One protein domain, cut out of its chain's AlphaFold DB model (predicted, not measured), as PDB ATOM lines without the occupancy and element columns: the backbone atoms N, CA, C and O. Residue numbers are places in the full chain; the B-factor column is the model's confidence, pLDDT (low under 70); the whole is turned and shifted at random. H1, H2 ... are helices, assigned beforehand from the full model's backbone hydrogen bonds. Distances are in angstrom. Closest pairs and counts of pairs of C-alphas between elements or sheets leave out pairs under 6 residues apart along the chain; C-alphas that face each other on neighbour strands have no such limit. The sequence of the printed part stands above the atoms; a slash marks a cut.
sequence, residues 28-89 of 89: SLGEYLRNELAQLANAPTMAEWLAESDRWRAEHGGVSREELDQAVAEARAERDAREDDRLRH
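This is residues 28 to 89 of the 89 residues of an uncharacterized protein of Pseudonocardia sp. CNS-139 (UniProt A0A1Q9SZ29). Three helices follow one another end to end and make a wide open U: H2 is the base, H1 and H3 are the two arms, and the space between the arms is empty, with no helix touching another. H3 is the longest helix and makes the longer arm. The printed part has 62 residues with three named helices, H1, H2 and H3 in that order, and no named strand; the class is all helix. The whole is extended, with a radius of gyration of the C-alphas of 20.8 A, and its outline is flat, spanning 53 by 39 by 15 A.

Start at residues 29 to 41, which are H1, and go on through a tight link of 4 residues to H2, residues 46 to 60; these two helices are apart. Another tight link of 4 residues leads to H3, residues 65 to 87, and H2 and H3 are apart too. H1 and H3 are also apart, with no C-alpha of the one within 8 A of the other. Look along the backbones of H1, H2 and H3: every O i to N i+4 pair is within hydrogen-bond range. Residues 28 to 43, of which 29 to 41 belong to H1, stand free, and so do residues 63 to 89, of which 65 to 87 belong to H3.

Find C-alpha 29 at (-18.370, -56.486, -0.810); from there H1 runs 18.1 A to C-alpha 41. H2 begins at C-alpha 46, at (-11.805, -29.713, 6.688), and runs 20.9 A to C-alpha 60. H3 runs 33.0 A from C-alpha 65 to C-alpha 87 at (-47.751, -41.630, 33.159).

The C-alphas of Ala 41 and Arg 88, 53.8 A apart, are the two farthest from each other. The printed part has no cut, and neither link is long. In this model the mean pLDDT of the printed part is 89.0, and His 89, the chain's last residue, is the one printed residue under 70.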
ATOM      1  N   SER A  28     -22.472 -56.076  -3.457       96.62
ATOM      2  CA  SER A  28     -21.348 -56.976  -3.197       96.62
ATOM      3  C   SER A  28     -20.267 -56.266  -2.373       96.62
ATOM      4  O   SER A  28     -20.082 -55.049  -2.463       96.62
ATOM      5  N   LEU A  29     -19.477 -57.030  -1.609       93.94
ATOM      6  CA  LEU A  29     -18.370 -56.486  -0.810       93.94
ATOM      7  C   LEU A  29     -17.401 -55.639  -1.656       93.94
ATOM      8  O   LEU A  29     -16.947 -54.584  -1.221       93.94
ATOM      9  N   GLY A  30     -17.098 -56.085  -2.877       95.12
ATOM     10  CA  GLY A  30     -16.209 -55.360  -3.784       95.12
ATOM     11  C   GLY A  30     -16.802 -54.046  -4.300       95.12
ATOM     12  O   GLY A  30     -16.067 -53.074  -4.448       95.12
ATOM     13  N   GLU A  31     -18.106 -53.997  -4.573       96.62
ATOM     14  CA  GLU A  31     -18.798 -52.760  -4.970       96.62
ATOM     15  C   GLU A  31     -18.869 -51.772  -3.818       96.62
ATOM     16  O   GLU A  31     -18.511 -50.609  -3.989       96.62
ATOM     17  N   TYR A  32     -19.245 -52.257  -2.636       96.00
ATOM     18  CA  TYR A  32     -19.293 -51.453  -1.426       96.00
ATOM     19  C   TYR A  32     -17.933 -50.804  -1.135       96.00
ATOM     20  O   TYR A  32     -17.847 -49.588  -1.002       96.00
ATOM     21  N   LEU A  33     -16.846 -51.582  -1.154       95.25
ATOM     22  CA  LEU A  33     -15.497 -51.054  -0.927       95.25
ATOM     23  C   LEU A  33     -15.061 -50.035  -1.985       95.25
ATOM     24  O   LEU A  33     -14.436 -49.037  -1.638       95.25
ATOM     25  N   ARG A  34     -15.380 -50.251  -3.268       95.56
ATOM     26  CA  ARG A  34     -15.078 -49.262  -4.315       95.56
ATOM     27  C   ARG A  34     -15.826 -47.954  -4.083       95.56
ATOM     28  O   ARG A  34     -15.225 -46.896  -4.235       95.56
ATOM     29  N   ASN A  35     -17.096 -48.030  -3.695       94.25
ATOM     30  CA  ASN A  35     -17.912 -46.852  -3.418       94.25
ATOM     31  C   ASN A  35     -17.406 -46.097  -2.186       94.25
ATOM     32  O   ASN A  35     -17.285 -44.878  -2.231       94.25
ATOM     33  N   GLU A  36     -17.062 -46.803  -1.110       93.31
ATOM     34  CA  GLU A  36     -16.473 -46.205   0.094       93.31
ATOM     35  C   GLU A  36     -15.125 -45.538  -0.211       93.31
ATOM     36  O   GLU A  36     -14.899 -44.388   0.155       93.31
ATOM     37  N   LEU A  37     -14.242 -46.203  -0.962       93.62
ATOM     38  CA  LEU A  37     -12.960 -45.616  -1.365       93.62
ATOM     39  C   LEU A  37     -13.141 -44.402  -2.279       93.62
ATOM     40  O   LEU A  37     -12.414 -43.422  -2.136       93.62
ATOM     41  N   ALA A  38     -14.108 -44.441  -3.197       93.31
ATOM     42  CA  ALA A  38     -14.436 -43.298  -4.037       93.31
ATOM     43  C   ALA A  38     -14.988 -42.128  -3.208       93.31
ATOM     44  O   ALA A  38     -14.617 -40.984  -3.459       93.31
ATOM     45  N   GLN A  39     -15.829 -42.393  -2.205       89.50
ATOM     46  CA  GLN A  39     -16.324 -41.364  -1.288       89.50
ATOM     47  C   GLN A  39     -15.191 -40.751  -0.468       89.50
ATOM     48  O   GLN A  39     -15.103 -39.532  -0.380       89.50
ATOM     49  N   LEU A  40     -14.287 -41.571   0.068       88.62
ATOM     50  CA  LEU A  40     -13.124 -41.093   0.819       88.62
ATOM     51  C   LEU A  40     -12.158 -40.287  -0.056       88.62
ATOM     52  O   LEU A  40     -11.624 -39.280   0.394       88.62
ATOM     53  N   ALA A  41     -11.950 -40.699  -1.309       90.75
ATOM     54  CA  ALA A  41     -11.101 -39.973  -2.251       90.75
ATOM     55  C   ALA A  41     -11.685 -38.607  -2.646       90.75
ATOM     56  O   ALA A  41     -10.928 -37.683  -2.930       90.75
ATOM     57  N   ASN A  42     -13.014 -38.484  -2.652       88.75
ATOM     58  CA  ASN A  42     -13.727 -37.239  -2.940       88.75
ATOM     59  C   ASN A  42     -14.201 -36.520  -1.668       88.75
ATOM     60  O   ASN A  42     -15.004 -35.590  -1.754       88.75
ATOM     61  N   ALA A  43     -13.751 -36.956  -0.486       87.19
ATOM     62  CA  ALA A  43     -14.157 -36.343   0.764       87.19
ATOM     63  C   ALA A  43     -13.601 -34.912   0.822       87.19
ATOM     64  O   ALA A  43     -12.390 -34.734   0.654       87.19
ATOM     65  N   PRO A  44     -14.445 -33.896   1.081       86.94
ATOM     66  CA  PRO A  44     -13.957 -32.536   1.215       86.94
ATOM     67  C   PRO A  44     -12.982 -32.453   2.383       86.94
ATOM     68  O   PRO A  44     -13.167 -33.072   3.439       86.94
ATOM     69  N   THR A  45     -11.942 -31.657   2.207       90.75
ATOM     70  CA  THR A  45     -11.034 -31.290   3.285       90.75
ATOM     71  C   THR A  45     -11.786 -30.522   4.371       90.75
ATOM     72  O   THR A  45     -12.818 -29.897   4.131       90.75
ATOM     73  N   MET A  46     -11.240 -30.507   5.589       89.06
ATOM     74  CA  MET A  46     -11.805 -29.713   6.688       89.06
ATOM     75  C   MET A  46     -11.977 -28.232   6.302       89.06
ATOM     76  O   MET A  46     -12.960 -27.602   6.675       89.06
ATOM     77  N   ALA A  47     -11.044 -27.682   5.519       92.25
ATOM     78  CA  ALA A  47     -11.128 -26.306   5.040       92.25
ATOM     79  C   ALA A  47     -12.319 -26.094   4.088       92.25
ATOM     80  O   ALA A  47     -13.024 -25.097   4.210       92.25
ATOM     81  N   GLU A  48     -12.573 -27.035   3.178       92.19
ATOM     82  CA  GLU A  48     -13.719 -26.978   2.264       92.19
ATOM     83  C   GLU A  48     -15.048 -27.120   3.008       92.19
ATOM     84  O   GLU A  48     -15.989 -26.389   2.706       92.19
ATOM     85  N   TRP A  49     -15.108 -27.980   4.030       92.19
ATOM     86  CA  TRP A  49     -16.273 -28.089   4.913       92.19
ATOM     87  C   TRP A  49     -16.576 -26.785   5.653       92.19
ATOM     88  O   TRP A  49     -17.733 -26.370   5.730       92.19
ATOM     89  N   LEU A  50     -15.550 -26.122   6.189       91.19
ATOM     90  CA  LEU A  50     -15.718 -24.836   6.869       91.19
ATOM     91  C   LEU A  50     -16.158 -23.740   5.894       91.19
ATOM     92  O   LEU A  50     -17.087 -22.997   6.202       91.19
ATOM     93  N   ALA A  51     -15.562 -23.691   4.701       92.81
ATOM     94  CA  ALA A  51     -15.952 -22.741   3.665       92.81
ATOM     95  C   ALA A  51     -17.408 -22.945   3.211       92.81
ATOM     96  O   ALA A  51     -18.128 -21.968   3.014       92.81
ATOM     97  N   GLU A  52     -17.859 -24.194   3.074       91.06
ATOM     98  CA  GLU A  52     -19.261 -24.507   2.779       91.06
ATOM     99  C   GLU A  52     -20.189 -24.088   3.927       91.06
ATOM    100  O   GLU A  52     -21.228 -23.478   3.687       91.06
ATOM    101  N   SER A  53     -19.794 -24.329   5.181       87.81
ATOM    102  CA  SER A  53     -20.560 -23.868   6.347       87.81
ATOM    103  C   SER A  53     -20.697 -22.343   6.381       87.81
ATOM    104  O   SER A  53     -21.780 -21.831   6.669       87.81
ATOM    105  N   ASP A  54     -19.627 -21.613   6.070       91.00
ATOM    106  CA  ASP A  54     -19.644 -20.151   6.031       91.00
ATOM    107  C   ASP A  54     -20.502 -19.623   4.872       91.00
ATOM    108  O   ASP A  54     -21.277 -18.685   5.081       91.00
ATOM    109  N   ARG A  55     -20.448 -20.251   3.684       90.00
ATOM    110  CA  ARG A  55     -21.365 -19.949   2.566       90.00
ATOM    111  C   ARG A  55     -22.818 -20.154   2.970       90.00
ATOM    112  O   ARG A  55     -23.634 -19.254   2.800       90.00
ATOM    113  N   TRP A  56     -23.120 -21.301   3.569       90.62
ATOM    114  CA  TRP A  56     -24.473 -21.623   4.003       90.62
ATOM    115  C   TRP A  56     -24.997 -20.604   5.022       90.62
ATOM    116  O   TRP A  56     -26.125 -20.132   4.886       90.62
ATOM    117  N   ARG A  57     -24.165 -20.189   5.993       87.81
ATOM    118  CA  ARG A  57     -24.518 -19.114   6.939       87.81
ATOM    119  C   ARG A  57     -24.739 -17.774   6.242       87.81
ATOM    120  O   ARG A  57     -25.657 -17.058   6.624       87.81
ATOM    121  N   ALA A  58     -23.927 -17.428   5.247       88.00
ATOM    122  CA  ALA A  58     -24.095 -16.184   4.501       88.00
ATOM    123  C   ALA A  58     -25.404 -16.166   3.690       88.00
ATOM    124  O   ALA A  58     -26.062 -15.132   3.624       88.00
ATOM    125  N   GLU A  59     -25.795 -17.302   3.108       91.62
ATOM    126  CA  GLU A  59     -27.013 -17.432   2.298       91.62
ATOM    127  C   GLU A  59     -28.292 -17.522   3.138       91.62
ATOM    128  O   GLU A  59     -29.312 -16.940   2.774       91.62
ATOM    129  N   HIS A  60     -28.243 -18.232   4.266       86.19
ATOM    130  CA  HIS A  60     -29.426 -18.557   5.069       86.19
ATOM    131  C   HIS A  60     -29.508 -17.756   6.375       86.19
ATOM    132  O   HIS A  60     -30.404 -17.985   7.179       86.19
ATOM    133  N   GLY A  61     -28.577 -16.824   6.606       83.12
ATOM    134  CA  GLY A  61     -28.517 -15.990   7.812       83.12
ATOM    135  C   GLY A  61     -27.891 -16.672   9.035       83.12
ATOM    136  O   GLY A  61     -27.678 -16.019  10.054       83.12
ATOM    137  N   GLY A  62     -27.541 -17.959   8.929       81.38
ATOM    138  CA  GLY A  62     -27.125 -18.779  10.065       81.38
ATOM    139  C   GLY A  62     -28.270 -19.018  11.053       81.38
ATOM    140  O   GLY A  62     -29.382 -18.551  10.854       81.38
ATOM    141  N   VAL A  63     -27.999 -19.773  12.118       84.38
ATOM    142  CA  VAL A  63     -28.955 -19.947  13.222       84.38
ATOM    143  C   VAL A  63     -28.420 -19.178  14.416       84.38
ATOM    144  O   VAL A  63     -27.285 -19.409  14.852       84.38
ATOM    145  N   SER A  64     -29.210 -18.240  14.925       86.06
ATOM    146  CA  SER A  64     -28.867 -17.489  16.125       86.06
ATOM    147  C   SER A  64     -28.883 -18.390  17.360       86.06
ATOM    148  O   SER A  64     -29.489 -19.466  17.401       86.06
ATOM    149  N   ARG A  65     -28.196 -17.943  18.413       85.50
ATOM    150  CA  ARG A  65     -28.196 -18.666  19.684       85.50
ATOM    151  C   ARG A  65     -29.598 -18.732  20.299       85.50
ATOM    152  O   ARG A  65     -29.955 -19.762  20.857       85.50
ATOM    153  N   GLU A  66     -30.376 -17.666  20.151       90.69
ATOM    154  CA  GLU A  66     -31.748 -17.580  20.654       90.69
ATOM    155  C   GLU A  66     -32.684 -18.561  19.937       90.69
ATOM    156  O   GLU A  66     -33.445 -19.258  20.603       90.69
ATOM    157  N   GLU A  67     -32.568 -18.708  18.613       88.00
ATOM    158  CA  GLU A  67     -33.334 -19.707  17.849       88.00
ATOM    159  C   GLU A  67     -32.993 -21.142  18.272       88.00
ATOM    160  O   GLU A  67     -33.882 -21.983  18.412       88.00
ATOM    161  N   LEU A  68     -31.712 -21.424  18.531       89.44
ATOM    162  CA  LEU A  68     -31.285 -22.725  19.054       89.44
ATOM    163  C   LEU A  68     -31.842 -22.992  20.453       89.44
ATOM    164  O   LEU A  68     -32.353 -24.082  20.713       89.44
ATOM    165  N   ASP A  69     -31.736 -22.020  21.359       93.75
ATOM    166  CA  ASP A  69     -32.202 -22.179  22.735       93.75
ATOM    167  C   ASP A  69     -33.735 -22.347  22.778       93.75
ATOM    168  O   ASP A  69     -34.236 -23.178  23.542       93.75
ATOM    169  N   GLN A  70     -34.472 -21.655  21.901       94.00
ATOM    170  CA  GLN A  70     -35.917 -21.832  21.749       94.00
ATOM    171  C   GLN A  70     -36.280 -23.220  21.204       94.00
ATOM    172  O   GLN A  70     -37.088 -23.915  21.821       94.00
ATOM    173  N   ALA A  71     -35.640 -23.676  20.124       91.88
ATOM    174  CA  ALA A  71     -35.898 -25.003  19.561       91.88
ATOM    175  C   ALA A  71     -35.617 -26.130  20.575       91.88
ATOM    176  O   ALA A  71     -36.351 -27.117  20.658       91.88
ATOM    177  N   VAL A  72     -34.571 -25.980  21.397       93.50
ATOM    178  CA  VAL A  72     -34.256 -26.934  22.473       93.50
ATOM    179  C   VAL A  72     -35.306 -26.894  23.584       93.50
ATOM    180  O   VAL A  72     -35.664 -27.950  24.116       93.50
ATOM    181  N   ALA A  73     -35.790 -25.711  23.961       94.50
ATOM    182  CA  ALA A  73     -36.840 -25.572  24.965       94.50
ATOM    183  C   ALA A  73     -38.153 -26.222  24.501       94.50
ATOM    184  O   ALA A  73     -38.755 -26.982  25.261       94.50
ATOM    185  N   GLU A  74     -38.544 -26.000  23.246       93.69
ATOM    186  CA  GLU A  74     -39.728 -26.608  22.629       93.69
ATOM    187  C   GLU A  74     -39.609 -28.137  22.576       93.69
ATOM    188  O   GLU A  74     -40.493 -28.845  23.061       93.69
ATOM    189  N   ALA A  75     -38.470 -28.668  22.118       92.69
ATOM    190  CA  ALA A  75     -38.235 -30.112  22.075       92.69
ATOM    191  C   ALA A  75     -38.289 -30.774  23.466       92.69
ATOM    192  O   ALA A  75     -38.751 -31.911  23.607       92.69
ATOM    193  N   ARG A  76     -37.821 -30.076  24.509       92.50
ATOM    194  CA  ARG A  76     -37.923 -30.549  25.900       92.50
ATOM    195  C   ARG A  76     -39.366 -30.543  26.382       92.50
ATOM    196  O   ARG A  76     -39.811 -31.558  26.907       92.50
ATOM    197  N   ALA A  77     -40.097 -29.455  26.149       92.50
ATOM    198  CA  ALA A  77     -41.500 -29.351  26.529       92.50
ATOM    199  C   ALA A  77     -42.356 -30.441  25.861       92.50
ATOM    200  O   ALA A  77     -43.181 -31.065  26.525       92.50
ATOM    201  N   GLU A  78     -42.122 -30.735  24.579       90.31
ATOM    202  CA  GLU A  78     -42.810 -31.826  23.882       90.31
ATOM    203  C   GLU A  78     -42.502 -33.200  24.477       90.31
ATOM    204  O   GLU A  78     -43.399 -34.032  24.618       90.31
ATOM    205  N   ARG A  79     -41.234 -33.468  24.806       90.75
ATOM    206  CA  ARG A  79     -40.840 -34.736  25.427       90.75
ATOM    207  C   ARG A  79     -41.517 -34.901  26.782       90.75
ATOM    208  O   ARG A  79     -42.090 -35.955  27.036       90.75
ATOM    209  N   ASP A  80     -41.456 -33.867  27.610       91.62
ATOM    210  CA  ASP A  80     -42.000 -33.896  28.964       91.62
ATOM    211  C   ASP A  80     -43.536 -34.050  28.913       91.62
ATOM    212  O   ASP A  80     -44.097 -34.850  29.654       91.62
ATOM    213  N   ALA A  81     -44.214 -33.416  27.947       85.75
ATOM    214  CA  ALA A  81     -45.648 -33.609  27.710       85.75
ATOM    215  C   ALA A  81     -46.009 -35.045  27.282       85.75
ATOM    216  O   ALA A  81     -47.004 -35.594  27.754       85.75
ATOM    217  N   ARG A  82     -45.205 -35.681  26.414       85.56
ATOM    218  CA  ARG A  82     -45.398 -37.096  26.036       85.56
ATOM    219  C   ARG A  82     -45.163 -38.038  27.216       85.56
ATOM    220  O   ARG A  82     -45.807 -39.079  27.310       85.56
ATOM    221  N   GLU A  83     -44.216 -37.709  28.089       83.94
ATOM    222  CA  GLU A  83     -43.911 -38.511  29.272       83.94
ATOM    223  C   GLU A  83     -45.013 -38.401  30.332       83.94
ATOM    224  O   GLU A  83     -45.442 -39.426  30.862       83.94
ATOM    225  N   ASP A  84     -45.541 -37.199  30.559       78.38
ATOM    226  CA  ASP A  84     -46.699 -36.964  31.426       78.38
ATOM    227  C   ASP A  84     -47.959 -37.683  30.924       78.38
ATOM    228  O   ASP A  84     -48.688 -38.275  31.722       78.38
ATOM    229  N   ASP A  85     -48.215 -37.672  29.614       82.31
ATOM    230  CA  ASP A  85     -49.336 -38.398  29.004       82.31
ATOM    231  C   ASP A  85     -49.197 -39.918  29.197       82.31
ATOM    232  O   ASP A  85     -50.144 -40.598  29.594       82.31
ATOM    233  N   ARG A  86     -47.974 -40.448  29.047       76.06
ATOM    234  CA  ARG A  86     -47.667 -41.864  29.305       76.06
ATOM    235  C   ARG A  86     -47.857 -42.259  30.772       76.06
ATOM    236  O   ARG A  86     -48.180 -43.408  31.037       76.06
ATOM    237  N   LEU A  87     -47.613 -41.356  31.720       77.69
ATOM    238  CA  LEU A  87     -47.751 -41.630  33.159       77.69
ATOM    239  C   LEU A  87     -49.202 -41.524  33.661       77.69
ATOM    240  O   LEU A  87     -49.487 -41.937  34.787       77.69
ATOM    241  N   ARG A  88     -50.112 -40.962  32.858       72.12
ATOM    242  CA  ARG A  88     -51.543 -40.820  33.181       72.12
ATOM    243  C   ARG A  88     -52.418 -41.971  32.666       72.12
ATOM    244  O   ARG A  88     -53.603 -41.997  33.002       72.12
ATOM    245  N   HIS A  89     -51.850 -42.899  31.902       56.41
ATOM    246  CA  HIS A  89     -52.502 -44.088  31.343       56.41
ATOM    247  C   HIS A  89     -51.864 -45.376  31.868       56.41
ATOM    248  O   HIS A  89     -52.620 -46.362  32.017       56.41
TER     249      HIS A  89